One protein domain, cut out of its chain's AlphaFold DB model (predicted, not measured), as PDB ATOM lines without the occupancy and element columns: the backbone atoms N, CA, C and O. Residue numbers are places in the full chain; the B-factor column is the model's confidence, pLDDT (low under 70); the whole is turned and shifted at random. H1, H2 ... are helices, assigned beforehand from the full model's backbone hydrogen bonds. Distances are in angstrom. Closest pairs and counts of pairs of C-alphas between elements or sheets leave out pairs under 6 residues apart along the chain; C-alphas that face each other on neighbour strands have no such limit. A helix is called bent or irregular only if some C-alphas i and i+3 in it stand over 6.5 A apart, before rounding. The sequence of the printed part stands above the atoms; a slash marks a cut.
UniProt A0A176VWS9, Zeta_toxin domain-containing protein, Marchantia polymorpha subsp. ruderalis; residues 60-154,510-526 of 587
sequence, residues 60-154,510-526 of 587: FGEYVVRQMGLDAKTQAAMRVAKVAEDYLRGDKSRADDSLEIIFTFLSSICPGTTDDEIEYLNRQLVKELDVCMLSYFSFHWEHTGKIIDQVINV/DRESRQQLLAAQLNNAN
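What this domain is: This is residues 60 to 154 and 510 to 526 of the 587 residues of the protein "Zeta_toxin domain-containing protein" of Marchantia polymorpha subsp. ruderalis (UniProt A0A176VWS9). Four helices, H1, H2, H3 and H6, gather over one side of the long helix H4; H1, H3 and H6 cross it, and H2 lies in the middle of the cluster. Past H4, residues 138 to 146 stick out, and H5 folds back until its residues 151 to 152 reach H2. The printed part has 112 residues with six named helices, H1 to H6 in order, and no named strand: all helix. It is compact, with a radius of gyration of the C-alphas of 14.0 A and spans of 46 by 32 by 26 A.

How they stand to each other: Start at H1, residues 60 to 67: it touches the hub H2, residues 75 to 89, at a steep tilt of 53 degrees, closest at C-alphas Gly 61 and Ala 81, 3.6 A. H2 and H3, residues 98 to 109, form a hairpin at a shallow tilt of 12 degrees, closest at C-alphas Tyr 87 and Ser 98, 5.1 A. Next, H4, residues 115 to 136, touches H3 with residues 118 to 122 alone, C-alphas Phe 103 and Asn 122 coming closest at 6.0 A. H5, residues 141 to 152, is apart from H4. H6, residues 511 to 526, touches H4 at a steep tilt of 61 degrees, closest at C-alphas Gln 124 and Arg 514, 6.6 A. Every O i to N i+4 pair is within hydrogen-bond range in H1, H2, H3 and H4; 6 of 8 are in H5 and 11 of 12 in H6.

Where its parts are: Find C-alpha 60 at (50.619, -29.077, -53.765), where H1 begins. H4 runs 30.5 A from C-alpha 115 at (46.409, -25.622, -26.435). H5 is irregular: C-alphas 142 and 145 are 8.1 A apart. H6 runs 23.1 A to C-alpha 526 at (64.227, -28.467, -36.439).

The domain as a whole: Residues 155 to 509 are not printed; C-alphas 154 and 510 are 32.3 A apart across this cut. Of the links printed whole, none is long. Look for pLDDT under 70 at residues 94 to 95, 111 to 112, 115, 154 and 524 to 526.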
ATOM      1  N   PHE A  60      51.265 -30.060 -54.631       96.38
ATOM      2  CA  PHE A  60      50.619 -29.077 -53.765       96.38
ATOM      3  C   PHE A  60      51.403 -28.891 -52.460       96.38
ATOM      4  O   PHE A  60      51.639 -27.761 -52.040       96.38
ATOM      5  N   GLY A  61      51.892 -29.981 -51.868       95.50
ATOM      6  CA  GLY A  61      52.738 -29.908 -50.676       95.50
ATOM      7  C   GLY A  61      54.053 -29.154 -50.909       95.50
ATOM      8  O   GLY A  61      54.440 -28.320 -50.094       95.50
ATOM      9  N   GLU A  62      54.717 -29.398 -52.042       95.69
ATOM     10  CA  GLU A  62      55.951 -28.695 -52.442       95.69
ATOM     11  C   GLU A  62      55.687 -27.204 -52.686       95.69
ATOM     12  O   GLU A  62      56.449 -26.342 -52.243       95.69
ATOM     13  N   TYR A  63      54.564 -26.905 -53.339       97.12
ATOM     14  CA  TYR A  63      54.087 -25.554 -53.565       97.12
ATOM     15  C   TYR A  63      53.872 -24.816 -52.237       97.12
ATOM     16  O   TYR A  63      54.391 -23.714 -52.080       97.12
ATOM     17  N   VAL A  64      53.187 -25.422 -51.259       97.12
ATOM     18  CA  VAL A  64      52.967 -24.828 -49.924       97.12
ATOM     19  C   VAL A  64      54.292 -24.545 -49.216       97.12
ATOM     20  O   VAL A  64      54.505 -23.424 -48.757       97.12
ATOM     21  N   VAL A  65      55.215 -25.511 -49.189       95.81
ATOM     22  CA  VAL A  65      56.558 -25.338 -48.602       95.81
ATOM     23  C   VAL A  65      57.277 -24.134 -49.208       95.81
ATOM     24  O   VAL A  65      57.813 -23.296 -48.480       95.81
ATOM     25  N   ARG A  66      57.234 -24.001 -50.538       95.31
ATOM     26  CA  ARG A  66      57.833 -22.867 -51.247       95.31
ATOM     27  C   ARG A  66      57.131 -21.547 -50.935       95.31
ATOM     28  O   ARG A  66      57.815 -20.544 -50.761       95.31
ATOM     29  N   GLN A  67      55.798 -21.529 -50.885       94.69
ATOM     30  CA  GLN A  67      55.026 -20.325 -50.554       94.69
ATOM     31  C   GLN A  67      55.295 -19.839 -49.127       94.69
ATOM     32  O   GLN A  67      55.294 -18.637 -48.893       94.69
ATOM     33  N   MET A  68      55.571 -20.752 -48.196       92.81
ATOM     34  CA  MET A  68      55.923 -20.425 -46.811       92.81
ATOM     35  C   MET A  68      57.405 -20.060 -46.623       92.81
ATOM     36  O   MET A  68      57.812 -19.752 -45.506       92.81
ATOM     37  N   GLY A  69      58.228 -20.114 -47.678       90.94
ATOM     38  CA  GLY A  69      59.659 -19.806 -47.594       90.94
ATOM     39  C   GLY A  69      60.477 -20.824 -46.789       90.94
ATOM     40  O   GLY A  69      61.542 -20.484 -46.278       90.94
ATOM     41  N   LEU A  70      59.990 -22.060 -46.653       91.00
ATOM     42  CA  LEU A  70      60.676 -23.123 -45.920       91.00
ATOM     43  C   LEU A  70      61.761 -23.779 -46.788       91.00
ATOM     44  O   LEU A  70      61.580 -23.968 -47.994       91.00
ATOM     45  N   ASP A  71      62.870 -24.199 -46.170       89.38
ATOM     46  CA  ASP A  71      63.864 -25.029 -46.859       89.38
ATOM     47  C   ASP A  71      63.310 -26.447 -47.045       89.38
ATOM     48  O   ASP A  71      63.147 -27.210 -46.087       89.38
ATOM     49  N   ALA A  72      63.049 -26.804 -48.305       87.12
ATOM     50  CA  ALA A  72      62.494 -28.088 -48.720       87.12
ATOM     51  C   ALA A  72      63.332 -29.305 -48.288       87.12
ATOM     52  O   ALA A  72      62.823 -30.424 -48.307       87.12
ATOM     53  N   LYS A  73      64.599 -29.112 -47.899       86.75
ATOM     54  CA  LYS A  73      65.471 -30.186 -47.395       86.75
ATOM     55  C   LYS A  73      65.204 -30.554 -45.935       86.75
ATOM     56  O   LYS A  73      65.708 -31.573 -45.469       86.75
ATOM     57  N   THR A  74      64.450 -29.737 -45.203       85.38
ATOM     58  CA  THR A  74      64.199 -29.953 -43.773       85.38
ATOM     59  C   THR A  74      63.103 -30.992 -43.530       85.38
ATOM     60  O   THR A  74      62.149 -31.124 -44.302       85.38
ATOM     61  N   GLN A  75      63.201 -31.709 -42.406       82.75
ATOM     62  CA  GLN A  75      62.182 -32.676 -41.989       82.75
ATOM     63  C   GLN A  75      60.831 -31.996 -41.722       82.75
ATOM     64  O   GLN A  75      59.785 -32.533 -42.096       82.75
ATOM     65  N   ALA A  76      60.848 -30.794 -41.135       81.81
ATOM     66  CA  ALA A  76      59.652 -29.982 -40.947       81.81
ATOM     67  C   ALA A  76      58.963 -29.662 -42.283       81.81
ATOM     68  O   ALA A  76      57.763 -29.902 -42.413       81.81
ATOM     69  N   ALA A  77      59.705 -29.216 -43.305       89.44
ATOM     70  CA  ALA A  77      59.140 -28.930 -44.625       89.44
ATOM     71  C   ALA A  77      58.505 -30.170 -45.276       89.44
ATOM     72  O   ALA A  77      57.393 -30.089 -45.795       89.44
ATOM     73  N   MET A  78      59.155 -31.336 -45.198       90.00
ATOM     74  CA  MET A  78      58.580 -32.583 -45.723       90.00
ATOM     75  C   MET A  78      57.271 -32.971 -45.016       90.00
ATOM     76  O   MET A  78      56.333 -33.448 -45.661       90.00
ATOM     77  N   ARG A  79      57.168 -32.734 -43.702       87.31
ATOM     78  CA  ARG A  79      55.927 -32.960 -42.943       87.31
ATOM     79  C   ARG A  79      54.839 -31.952 -43.302       87.31
ATOM     80  O   ARG A  79      53.712 -32.376 -43.540       87.31
ATOM     81  N   VAL A  80      55.168 -30.665 -43.424       92.62
ATOM     82  CA  VAL A  80      54.228 -29.627 -43.893       92.62
ATOM     83  C   VAL A  80      53.681 -29.986 -45.269       92.62
ATOM     84  O   VAL A  80      52.471 -29.934 -45.472       92.62
ATOM     85  N   ALA A  81      54.541 -30.420 -46.196       94.19
ATOM     86  CA  ALA A  81      54.114 -30.857 -47.519       94.19
ATOM     87  C   ALA A  81      53.105 -32.013 -47.441       94.19
ATOM     88  O   ALA A  81      52.090 -31.995 -48.133       94.19
ATOM     89  N   LYS A  82      53.348 -33.002 -46.571       91.38
ATOM     90  CA  LYS A  82      52.432 -34.131 -46.365       91.38
ATOM     91  C   LYS A  82      51.093 -33.689 -45.771       91.38
ATOM     92  O   LYS A  82      50.050 -34.041 -46.311       91.38
ATOM     93  N   VAL A  83      51.128 -32.877 -44.716       91.00
ATOM     94  CA  VAL A  83      49.932 -32.329 -44.056       91.00
ATOM     95  C   VAL A  83      49.107 -31.482 -45.028       91.00
ATOM     96  O   VAL A  83      47.886 -31.597 -45.057       91.00
ATOM     97  N   ALA A  84      49.755 -30.680 -45.875       95.50
ATOM     98  CA  ALA A  84      49.089 -29.901 -46.914       95.50
ATOM     99  C   ALA A  84      48.382 -30.794 -47.947       95.50
ATOM    100  O   ALA A  84      47.244 -30.531 -48.329       95.50
ATOM    101  N   GLU A  85      49.033 -31.869 -48.386       93.50
ATOM    102  CA  GLU A  85      48.439 -32.835 -49.312       93.50
ATOM    103  C   GLU A  85      47.247 -33.581 -48.688       93.50
ATOM    104  O   GLU A  85      46.218 -33.759 -49.344       93.50
ATOM    105  N   ASP A  86      47.348 -33.979 -47.419       89.62
ATOM    106  CA  ASP A  86      46.247 -34.612 -46.685       89.62
ATOM    107  C   ASP A  86      45.085 -33.623 -46.489       89.62
ATOM    108  O   ASP A  86      43.925 -33.961 -46.736       89.62
ATOM    109  N   TYR A  87      45.390 -32.358 -46.182       91.94
ATOM    110  CA  TYR A  87      44.404 -31.283 -46.130       91.94
ATOM    111  C   TYR A  87      43.695 -31.080 -47.473       91.94
ATOM    112  O   TYR A  87      42.470 -30.940 -47.496       91.94
ATOM    113  N   LEU A  88      44.419 -31.093 -48.592       93.31
ATOM    114  CA  LEU A  88      43.825 -30.943 -49.919       93.31
ATOM    115  C   LEU A  88      42.871 -32.100 -50.265       93.31
ATOM    116  O   LEU A  88      41.845 -31.879 -50.917       93.31
ATOM    117  N   ARG A  89      43.198 -33.325 -49.837       89.75
ATOM    118  CA  ARG A  89      42.368 -34.519 -50.073       89.75
ATOM    119  C   ARG A  89      41.154 -34.613 -49.147       89.75
ATOM    120  O   ARG A  89      40.193 -35.281 -49.522       89.75
ATOM    121  N   GLY A  90      41.194 -33.953 -47.993       85.06
ATOM    122  CA  GLY A  90      40.107 -33.931 -47.019       85.06
ATOM    123  C   GLY A  90      38.845 -33.205 -47.507       85.06
ATOM    124  O   GLY A  90      38.916 -32.140 -48.138       85.06
ATOM    125  N   ASP A  91      37.679 -33.774 -47.191       80.50
ATOM    126  CA  ASP A  91      36.354 -33.236 -47.525       80.50
ATOM    127  C   ASP A  91      35.780 -32.256 -46.485       80.50
ATOM    128  O   ASP A  91      34.750 -31.627 -46.737       80.50
ATOM    129  N   LYS A  92      36.489 -32.071 -45.367       80.19
ATOM    130  CA  LYS A  92      36.161 -31.219 -44.214       80.19
ATOM    131  C   LYS A  92      34.837 -31.569 -43.541       80.19
ATOM    132  O   LYS A  92      34.248 -30.730 -42.858       80.19
ATOM    133  N   SER A  93      34.343 -32.788 -43.740       73.69
ATOM    134  CA  SER A  93      33.210 -33.312 -42.988       73.69
ATOM    135  C   SER A  93      33.618 -33.643 -41.548       73.69
ATOM    136  O   SER A  93      34.794 -33.696 -41.206       73.69
ATOM    137  N   ARG A  94      32.634 -33.918 -40.684       65.31
ATOM    138  CA  ARG A  94      32.893 -34.355 -39.300       65.31
ATOM    139  C   ARG A  94      33.703 -35.661 -39.219       65.31
ATOM    140  O   ARG A  94      34.265 -35.942 -38.173       65.31
ATOM    141  N   ALA A  95      33.714 -36.458 -40.289       64.50
ATOM    142  CA  ALA A  95      34.451 -37.716 -40.378       64.50
ATOM    143  C   ALA A  95      35.821 -37.565 -41.073       64.50
ATOM    144  O   ALA A  95      36.470 -38.572 -41.339       64.50
ATOM    145  N   ASP A  96      36.224 -36.340 -41.430       72.62
ATOM    146  CA  ASP A  96      37.522 -36.054 -42.039       72.62
ATOM    147  C   ASP A  96      38.536 -35.598 -40.988       72.62
ATOM    148  O   ASP A  96      38.437 -34.504 -40.430       72.62
ATOM    149  N   ASP A  97      39.565 -36.418 -40.800       74.00
ATOM    150  CA  ASP A  97      40.614 -36.204 -39.806       74.00
ATOM    151  C   ASP A  97      41.670 -35.182 -40.268       74.00
ATOM    152  O   ASP A  97      42.611 -34.882 -39.540       74.00
ATOM    153  N   SER A  98      41.574 -34.610 -41.473       78.69
ATOM    154  CA  SER A  98      42.622 -33.727 -42.010       78.69
ATOM    155  C   SER A  98      42.875 -32.456 -41.187       78.69
ATOM    156  O   SER A  98      43.995 -31.944 -41.190       78.69
ATOM    157  N   LEU A  99      41.873 -31.946 -40.462       77.69
ATOM    158  CA  LEU A  99      42.055 -30.844 -39.504       77.69
ATOM    159  C   LEU A  99      42.716 -31.318 -38.199       77.69
ATOM    160  O   LEU A  99      43.561 -30.608 -37.649       77.69
ATOM    161  N   GLU A 100      42.387 -32.527 -37.742       74.88
ATOM    162  CA  GLU A 100      43.009 -33.173 -36.579       74.88
ATOM    163  C   GLU A 100      44.477 -33.523 -36.854       74.88
ATOM    164  O   GLU A 100      45.338 -33.324 -35.998       74.88
ATOM    165  N   ILE A 101      44.797 -33.951 -38.079       78.00
ATOM    166  CA  ILE A 101      46.168 -34.191 -38.543       78.00
ATOM    167  C   ILE A 101      46.996 -32.903 -38.452       78.00
ATOM    168  O   ILE A 101      48.134 -32.954 -37.988       78.00
ATOM    169  N   ILE A 102      46.437 -31.749 -38.843       82.19
ATOM    170  CA  ILE A 102      47.115 -30.451 -38.688       82.19
ATOM    171  C   ILE A 102      47.352 -30.140 -37.211       82.19
ATOM    172  O   ILE A 102      48.456 -29.739 -36.844       82.19
ATOM    173  N   PHE A 103      46.331 -30.310 -36.371       75.56
ATOM    174  CA  PHE A 103      46.436 -30.039 -34.939       75.56
ATOM    175  C   PHE A 103      47.520 -30.909 -34.291       75.56
ATOM    176  O   PHE A 103      48.463 -30.384 -33.706       75.56
ATOM    177  N   THR A 104      47.459 -32.223 -34.513       77.00
ATOM    178  CA  THR A 104      48.437 -33.205 -34.019       77.00
ATOM    179  C   THR A 104      49.851 -32.886 -34.500       77.00
ATOM    180  O   THR A 104      50.811 -32.948 -33.730       77.00
ATOM    181  N   PHE A 105      49.992 -32.508 -35.772       82.38
ATOM    182  CA  PHE A 105      51.265 -32.079 -36.333       82.38
ATOM    183  C   PHE A 105      51.832 -30.866 -35.582       82.38
ATOM    184  O   PHE A 105      52.984 -30.919 -35.152       82.38
ATOM    185  N   LEU A 106      51.034 -29.818 -35.369       80.81
ATOM    186  CA  LEU A 106      51.463 -28.609 -34.660       80.81
ATOM    187  C   LEU A 106      51.816 -28.887 -33.191       80.81
ATOM    188  O   LEU A 106      52.857 -28.427 -32.726       80.81
ATOM    189  N   SER A 107      51.027 -29.698 -32.484       76.06
ATOM    190  CA  SER A 107      51.348 -30.113 -31.110       76.06
ATOM    191  C   SER A 107      52.674 -30.878 -31.031       76.06
ATOM    192  O   SER A 107      53.420 -30.723 -30.068       76.06
ATOM    193  N   SER A 108      52.999 -31.682 -32.051       76.06
ATOM    194  CA  SER A 108      54.232 -32.485 -32.068       76.06
ATOM    195  C   SER A 108      55.510 -31.673 -32.296       76.06
ATOM    196  O   SER A 108      56.584 -32.088 -31.867       76.06
ATOM    197  N   ILE A 109      55.413 -30.538 -32.992       75.56
ATOM    198  CA  ILE A 109      56.573 -29.719 -33.384       75.56
ATOM    199  C   ILE A 109      56.769 -28.493 -32.486       75.56
ATOM    200  O   ILE A 109      57.851 -27.915 -32.489       75.56
ATOM    201  N   CYS A 110      55.759 -28.130 -31.692       74.38
ATOM    202  CA  CYS A 110      55.788 -27.011 -30.749       74.38
ATOM    203  C   CYS A 110      55.584 -27.502 -29.294       74.38
ATOM    204  O   CYS A 110      54.610 -27.103 -28.647       74.38
ATOM    205  N   PRO A 111      56.452 -28.382 -28.752       65.62
ATOM    206  CA  PRO A 111      56.266 -28.934 -27.411       65.62
ATOM    207  C   PRO A 111      56.343 -27.837 -26.338       65.62
ATOM    208  O   PRO A 111      57.205 -26.964 -26.394       65.62
ATOM    209  N   GLY A 112      55.448 -27.890 -25.346       69.06
ATOM    210  CA  GLY A 112      55.379 -26.899 -24.259       69.06
ATOM    211  C   GLY A 112      54.573 -25.634 -24.583       69.06
ATOM    212  O   GLY A 112      54.507 -24.734 -23.750       69.06
ATOM    213  N   THR A 113      53.950 -25.586 -25.760       75.62
ATOM    214  CA  THR A 113      52.990 -24.549 -26.171       75.62
ATOM    215  C   THR A 113      51.609 -24.867 -25.599       75.62
ATOM    216  O   THR A 113      51.247 -26.040 -25.485       75.62
ATOM    217  N   THR A 114      50.834 -23.848 -25.233       75.62
ATOM    218  CA  THR A 114      49.467 -24.047 -24.721       75.62
ATOM    219  C   THR A 114      48.507 -24.496 -25.825       75.62
ATOM    220  O   THR A 114      48.712 -24.188 -27.001       75.62
ATOM    221  N   ASP A 115      47.424 -25.187 -25.463       69.25
ATOM    222  CA  ASP A 115      46.409 -25.622 -26.435       69.25
ATOM    223  C   ASP A 115      45.795 -24.433 -27.201       69.25
ATOM    224  O   ASP A 115      45.579 -24.531 -28.408       69.25
ATOM    225  N   ASP A 116      45.607 -23.284 -26.542       73.81
ATOM    226  CA  ASP A 116      45.091 -22.052 -27.160       73.81
ATOM    227  C   ASP A 116      46.039 -21.495 -28.239       73.81
ATOM    228  O   ASP A 116      45.610 -21.038 -29.306       73.81
ATOM    229  N   GLU A 117      47.349 -21.543 -27.988       80.44
ATOM    230  CA  GLU A 117      48.376 -21.134 -28.949       80.44
ATOM    231  C   GLU A 117      48.463 -22.113 -30.128       80.44
ATOM    232  O   GLU A 117      48.573 -21.680 -31.280       80.44
ATOM    233  N   ILE A 118      48.348 -23.422 -29.876       76.50
ATOM    234  CA  ILE A 118      48.267 -24.436 -30.938       76.50
ATOM    235  C   ILE A 118      47.008 -24.235 -31.781       76.50
ATOM    236  O   ILE A 118      47.078 -24.293 -33.010       76.50
ATOM    237  N   GLU A 119      45.867 -23.942 -31.162       75.62
ATOM    238  CA  GLU A 119      44.623 -23.661 -31.876       75.62
ATOM    239  C   GLU A 119      44.747 -22.388 -32.732       75.62
ATOM    240  O   GLU A 119      44.300 -22.345 -33.884       75.62
ATOM    241  N   TYR A 120      45.420 -21.354 -32.220       84.88
ATOM    242  CA  TYR A 120      45.743 -20.164 -33.001       84.88
ATOM    243  C   TYR A 120      46.625 -20.495 -34.212       84.88
ATOM    244  O   TYR A 120      46.277 -20.101 -35.331       84.88
ATOM    245  N   LEU A 121      47.712 -21.252 -34.030       85.88
ATOM    246  CA  LEU A 121      48.586 -21.692 -35.124       85.88
ATOM    247  C   LEU A 121      47.845 -22.576 -36.133       85.88
ATOM    248  O   LEU A 121      48.042 -22.415 -37.337       85.88
ATOM    249  N   ASN A 122      46.947 -23.447 -35.667       85.12
ATOM    250  CA  ASN A 122      46.093 -24.275 -36.516       85.12
ATOM    251  C   ASN A 122      45.228 -23.396 -37.423       85.12
ATOM    252  O   ASN A 122      45.278 -23.545 -38.645       85.12
ATOM    253  N   ARG A 123      44.533 -22.399 -36.858       86.56
ATOM    254  CA  ARG A 123      43.745 -21.434 -37.644       86.56
ATOM    255  C   ARG A 123      44.599 -20.681 -38.663       86.56
ATOM    256  O   ARG A 123      44.135 -20.450 -39.778       86.56
ATOM    257  N   GLN A 124      45.824 -20.284 -38.311       93.31
ATOM    258  CA  GLN A 124      46.726 -19.608 -39.252       93.31
ATOM    259  C   GLN A 124      47.183 -20.538 -40.380       93.31
ATOM    260  O   GLN A 124      47.155 -20.137 -41.544       93.31
ATOM    261  N   LEU A 125      47.557 -21.779 -40.066       91.94
ATOM    262  CA  LEU A 125      47.986 -22.754 -41.065       91.94
ATOM    263  C   LEU A 125      46.833 -23.136 -41.998       91.94
ATOM    264  O   LEU A 125      47.019 -23.130 -43.209       91.94
ATOM    265  N   VAL A 126      45.629 -23.380 -41.474       91.50
ATOM    266  CA  VAL A 126      44.435 -23.653 -42.292       91.50
ATOM    267  C   VAL A 126      44.149 -22.493 -43.245       91.50
ATOM    268  O   VAL A 126      43.974 -22.728 -44.440       91.50
ATOM    269  N   LYS A 127      44.191 -21.244 -42.760       92.31
ATOM    270  CA  LYS A 127      44.040 -20.055 -43.615       92.31
ATOM    271  C   LYS A 127      45.093 -20.000 -44.721       92.31
ATOM    272  O   LYS A 127      44.756 -19.695 -45.862       92.31
ATOM    273  N   GLU A 128      46.356 -20.297 -44.414       95.62
ATOM    274  CA  GLU A 128      47.413 -20.298 -45.432       95.62
ATOM    275  C   GLU A 128      47.240 -21.437 -46.444       95.62
ATOM    276  O   GLU A 128      47.449 -21.223 -47.638       95.62
ATOM    277  N   LEU A 129      46.814 -22.625 -46.004       95.25
ATOM    278  CA  LEU A 129      46.518 -23.756 -46.888       95.25
ATOM    279  C   LEU A 129      45.357 -23.441 -47.836       95.25
ATOM    280  O   LEU A 129      45.442 -23.752 -49.023       95.25
ATOM    281  N   ASP A 130      44.315 -22.781 -47.340       93.75
ATOM    282  CA  ASP A 130      43.172 -22.329 -48.130       93.75
ATOM    283  C   ASP A 130      43.578 -21.317 -49.219       93.75
ATOM    284  O   ASP A 130      43.224 -21.477 -50.395       93.75
ATOM    285  N   VAL A 131      44.407 -20.328 -48.867       94.19
ATOM    286  CA  VAL A 131      44.965 -19.358 -49.826       94.19
ATOM    287  C   VAL A 131      45.901 -20.040 -50.828       94.19
ATOM    288  O   VAL A 131      45.816 -19.790 -52.036       94.19
ATOM    289  N   CYS A 132      46.773 -20.937 -50.362       96.38
ATOM    290  CA  CYS A 132      47.674 -21.696 -51.223       96.38
ATOM    291  C   CYS A 132      46.902 -22.558 -52.218       96.38
ATOM    292  O   CYS A 132      47.262 -22.597 -53.390       96.38
ATOM    293  N   MET A 133      45.831 -23.216 -51.785       95.25
ATOM    294  CA  MET A 133      44.979 -24.044 -52.633       95.25
ATOM    295  C   MET A 133      44.265 -23.218 -53.702       95.25
ATOM    296  O   MET A 133      44.229 -23.625 -54.865       95.25
ATOM    297  N   LEU A 134      43.746 -22.041 -53.338       94.44
ATOM    298  CA  LEU A 134      43.171 -21.111 -54.306       94.44
ATOM    299  C   LEU A 134      44.200 -20.708 -55.363       94.44
ATOM    300  O   LEU A 134      43.931 -20.834 -56.557       94.44
ATOM    301  N   SER A 135      45.383 -20.265 -54.933       94.75
ATOM    302  CA  SER A 135      46.460 -19.845 -55.836       94.75
ATOM    303  C   SER A 135      46.954 -21.000 -56.712       94.75
ATOM    304  O   SER A 135      47.063 -20.852 -57.925       94.75
ATOM    305  N   TYR A 136      47.169 -22.182 -56.132       96.31
ATOM    306  CA  TYR A 136      47.646 -23.371 -56.836       96.31
ATOM    307  C   TYR A 136      46.698 -23.793 -57.965       96.31
ATOM    308  O   TYR A 136      47.137 -24.052 -59.084       96.31
ATOM    309  N   PHE A 137      45.385 -23.785 -57.716       95.31
ATOM    310  CA  PHE A 137      44.380 -24.108 -58.734       95.31
ATOM    311  C   PHE A 137      43.997 -22.937 -59.642       95.31
ATOM    312  O   PHE A 137      43.102 -23.087 -60.471       95.31
ATOM    313  N   SER A 138      44.650 -21.781 -59.528       94.19
ATOM    314  CA  SER A 138      44.383 -20.619 -60.387       94.19
ATOM    315  C   SER A 138      45.152 -20.645 -61.713       94.19
ATOM    316  O   SER A 138      44.918 -19.792 -62.567       94.19
ATOM    317  N   PHE A 139      46.040 -21.620 -61.918       93.38
ATOM    318  CA  PHE A 139      46.906 -21.714 -63.095       93.38
ATOM    319  C   PHE A 139      46.829 -23.094 -63.763       93.38
ATOM    320  O   PHE A 139      46.365 -24.065 -63.164       93.38
ATOM    321  N   HIS A 140      47.332 -23.172 -64.999       92.19
ATOM    322  CA  HIS A 140      47.555 -24.414 -65.753       92.19
ATOM    323  C   HIS A 140      46.292 -25.261 -65.966       92.19
ATOM    324  O   HIS A 140      46.317 -26.493 -65.861       92.19
ATOM    325  N   TRP A 141      45.156 -24.623 -66.253       93.50
ATOM    326  CA  TRP A 141      43.863 -25.295 -66.414       93.50
ATOM    327  C   TRP A 141      43.824 -26.270 -67.599       93.50
ATOM    328  O   TRP A 141      43.073 -27.250 -67.570       93.50
ATOM    329  N   GLU A 142      44.693 -26.099 -68.590       89.31
ATOM    330  CA  GLU A 142      44.959 -27.050 -69.675       89.31
ATOM    331  C   GLU A 142      45.566 -28.379 -69.186       89.31
ATOM    332  O   GLU A 142      45.530 -29.392 -69.890       89.31
ATOM    333  N   HIS A 143      46.094 -28.406 -67.962       89.81
ATOM    334  CA  HIS A 143      46.712 -29.569 -67.332       89.81
ATOM    335  C   HIS A 143      45.955 -30.067 -66.092       89.81
ATOM    336  O   HIS A 143      46.457 -30.937 -65.381       89.81
ATOM    337  N   THR A 144      44.715 -29.606 -65.882       88.62
ATOM    338  CA  THR A 144      43.850 -29.980 -64.745       88.62
ATOM    339  C   THR A 144      43.802 -31.490 -64.488       88.62
ATOM    340  O   THR A 144      43.901 -31.925 -63.345       88.62
ATOM    341  N   GLY A 145      43.707 -32.312 -65.542       84.25
ATOM    342  CA  GLY A 145      43.700 -33.773 -65.403       84.25
ATOM    343  C   GLY A 145      44.975 -34.321 -64.752       84.25
ATOM    344  O   GLY A 145      44.889 -35.119 -63.826       84.25
ATOM    345  N   LYS A 146      46.154 -33.830 -65.167       86.12
ATOM    346  CA  LYS A 146      47.442 -34.214 -64.563       86.12
ATOM    347  C   LYS A 146      47.540 -33.753 -63.110       86.12
ATOM    348  O   LYS A 146      48.002 -34.522 -62.272       86.12
ATOM    349  N   ILE A 147      47.090 -32.532 -62.818       89.94
ATOM    350  CA  ILE A 147      47.093 -31.966 -61.460       89.94
ATOM    351  C   ILE A 147      46.232 -32.826 -60.524       89.94
ATOM    352  O   ILE A 147      46.694 -33.228 -59.460       89.94
ATOM    353  N   ILE A 148      45.005 -33.161 -60.935       88.12
ATOM    354  CA  ILE A 148      44.095 -34.003 -60.146       88.12
ATOM    355  C   ILE A 148      44.680 -35.410 -59.972       88.12
ATOM    356  O   ILE A 148      44.750 -35.909 -58.849       88.12
ATOM    357  N   ASP A 149      45.154 -36.042 -61.050       84.00
ATOM    358  CA  ASP A 149      45.735 -37.388 -60.995       84.00
ATOM    359  C   ASP A 149      46.945 -37.465 -60.056       84.00
ATOM    360  O   ASP A 149      47.124 -38.474 -59.367       84.00
ATOM    361  N   GLN A 150      47.764 -36.413 -60.014       86.19
ATOM    362  CA  GLN A 150      48.930 -36.318 -59.139       86.19
ATOM    363  C   GLN A 150      48.539 -36.308 -57.656       86.19
ATOM    364  O   GLN A 150      49.178 -36.997 -56.862       86.19
ATOM    365  N   VAL A 151      47.474 -35.589 -57.292       85.69
ATOM    366  CA  VAL A 151      46.967 -35.525 -55.908       85.69
ATOM    367  C   VAL A 151      46.294 -36.839 -55.498       85.69
ATOM    368  O   VAL A 151      46.370 -37.247 -54.338       85.69
ATOM    369  N   ILE A 152      45.643 -37.527 -56.441       82.19
ATOM    370  CA  ILE A 152      44.934 -38.787 -56.178       82.19
ATOM    371  C   ILE A 152      45.899 -39.978 -56.043       82.19
ATOM    372  O   ILE A 152      45.675 -40.844 -55.200       82.19
ATOM    373  N   ASN A 153      46.952 -40.056 -56.863       73.12
ATOM    374  CA  ASN A 153      47.807 -41.245 -56.981       73.12
ATOM    375  C   ASN A 153      49.125 -41.124 -56.193       73.12
ATOM    376  O   ASN A 153      50.212 -41.241 -56.764       73.12
ATOM    377  N   VAL A 154      49.046 -40.894 -54.880       56.50
ATOM    378  CA  VAL A 154      50.233 -40.617 -54.041       56.50
ATOM    379  C   VAL A 154      51.077 -41.865 -53.739       56.50
ATOM    380  O   VAL A 154      52.267 -41.740 -53.460       56.50
ATOM    381  N   ASP A 510      47.920  -9.354 -44.534       89.31
ATOM    382  CA  ASP A 510      48.279 -10.174 -43.375       89.31
ATOM    383  C   ASP A 510      48.979 -11.494 -43.747       89.31
ATOM    384  O   ASP A 510      49.448 -12.216 -42.862       89.31
ATOM    385  N   ARG A 511      49.050 -11.833 -45.043       92.00
ATOM    386  CA  ARG A 511      49.598 -13.108 -45.521       92.00
ATOM    387  C   ARG A 511      51.086 -13.226 -45.242       92.00
ATOM    388  O   ARG A 511      51.513 -14.270 -44.760       92.00
ATOM    389  N   GLU A 512      51.851 -12.166 -45.482       90.44
ATOM    390  CA  GLU A 512      53.294 -12.173 -45.237       90.44
ATOM    391  C   GLU A 512      53.602 -12.405 -43.750       90.44
ATOM    392  O   GLU A 512      54.343 -13.325 -43.407       90.44
ATOM    393  N   SER A 513      52.954 -11.655 -42.852       92.69
ATOM    394  CA  SER A 513      53.114 -11.829 -41.402       92.69
ATOM    395  C   SER A 513      52.708 -13.230 -40.935       92.69
ATOM    396  O   SER A 513      53.383 -13.827 -40.096       92.69
ATOM    397  N   ARG A 514      51.629 -13.794 -41.497       94.12
ATOM    398  CA  ARG A 514      51.197 -15.175 -41.227       94.12
ATOM    399  C   ARG A 514      52.237 -16.198 -41.686       94.12
ATOM    400  O   ARG A 514      52.537 -17.127 -40.940       94.12
ATOM    401  N   GLN A 515      52.801 -16.033 -42.881       93.75
ATOM    402  CA  GLN A 515      53.848 -16.913 -43.401       93.75
ATOM    403  C   GLN A 515      55.117 -16.838 -42.548       93.75
ATOM    404  O   GLN A 515      55.656 -17.882 -42.189       93.75
ATOM    405  N   GLN A 516      55.545 -15.637 -42.153       91.81
ATOM    406  CA  GLN A 516      56.698 -15.434 -41.269       91.81
ATOM    407  C   GLN A 516      56.488 -16.086 -39.896       91.81
ATOM    408  O   GLN A 516      57.376 -16.787 -39.413       91.81
ATOM    409  N   LEU A 517      55.304 -15.915 -39.296       92.06
ATOM    410  CA  LEU A 517      54.935 -16.561 -38.034       92.06
ATOM    411  C   LEU A 517      55.037 -18.088 -38.141       92.06
ATOM    412  O   LEU A 517      55.711 -18.720 -37.328       92.06
ATOM    413  N   LEU A 518      54.373 -18.680 -39.137       91.56
ATOM    414  CA  LEU A 518      54.367 -20.131 -39.322       91.56
ATOM    415  C   LEU A 518      55.779 -20.654 -39.611       91.56
ATOM    416  O   LEU A 518      56.199 -21.641 -39.013       91.56
ATOM    417  N   ALA A 519      56.535 -19.974 -40.476       89.94
ATOM    418  CA  ALA A 519      57.902 -20.354 -40.808       89.94
ATOM    419  C   ALA A 519      58.835 -20.297 -39.592       89.94
ATOM    420  O   ALA A 519      59.646 -21.203 -39.412       89.94
ATOM    421  N   ALA A 520      58.705 -19.283 -38.732       87.81
ATOM    422  CA  ALA A 520      59.491 -19.180 -37.506       87.81
ATOM    423  C   ALA A 520      59.251 -20.380 -36.575       87.81
ATOM    424  O   ALA A 520      60.212 -21.005 -36.128       87.81
ATOM    425  N   GLN A 521      57.987 -20.756 -36.343       86.00
ATOM    426  CA  GLN A 521      57.656 -21.911 -35.498       86.00
ATOM    427  C   GLN A 521      58.167 -23.228 -36.098       86.00
ATOM    428  O   GLN A 521      58.788 -24.041 -35.413       86.00
ATOM    429  N   LEU A 522      57.983 -23.409 -37.406       83.00
ATOM    430  CA  LEU A 522      58.385 -24.622 -38.120       83.00
ATOM    431  C   LEU A 522      59.907 -24.787 -38.223       83.00
ATOM    432  O   LEU A 522      60.403 -25.914 -38.196       83.00
ATOM    433  N   ASN A 523      60.656 -23.687 -38.318       79.31
ATOM    434  CA  ASN A 523      62.116 -23.720 -38.348       79.31
ATOM    435  C   ASN A 523      62.723 -23.952 -36.959       79.31
ATOM    436  O   ASN A 523      63.715 -24.673 -36.858       79.31
ATOM    437  N   ASN A 524      62.116 -23.415 -35.895       69.25
ATOM    438  CA  ASN A 524      62.566 -23.647 -34.517       69.25
ATOM    439  C   ASN A 524      62.417 -25.120 -34.097       69.25
ATOM    440  O   ASN A 524      63.266 -25.650 -33.381       69.25
ATOM    441  N   ALA A 525      61.397 -25.813 -34.611       59.22
ATOM    442  CA  ALA A 525      61.185 -27.239 -34.370       59.22
ATOM    443  C   ALA A 525      62.326 -28.145 -34.886       59.22
ATOM    444  O   ALA A 525      62.545 -29.228 -34.344       59.22
ATOM    445  N   ASN A 526      63.091 -27.706 -35.898       52.09
ATOM    446  CA  ASN A 526      64.227 -28.467 -36.439       52.09
ATOM    447  C   ASN A 526      65.428 -28.549 -35.473       52.09
ATOM    448  O   ASN A 526      66.350 -29.318 -35.731       52.09
TER     449      ASN A 526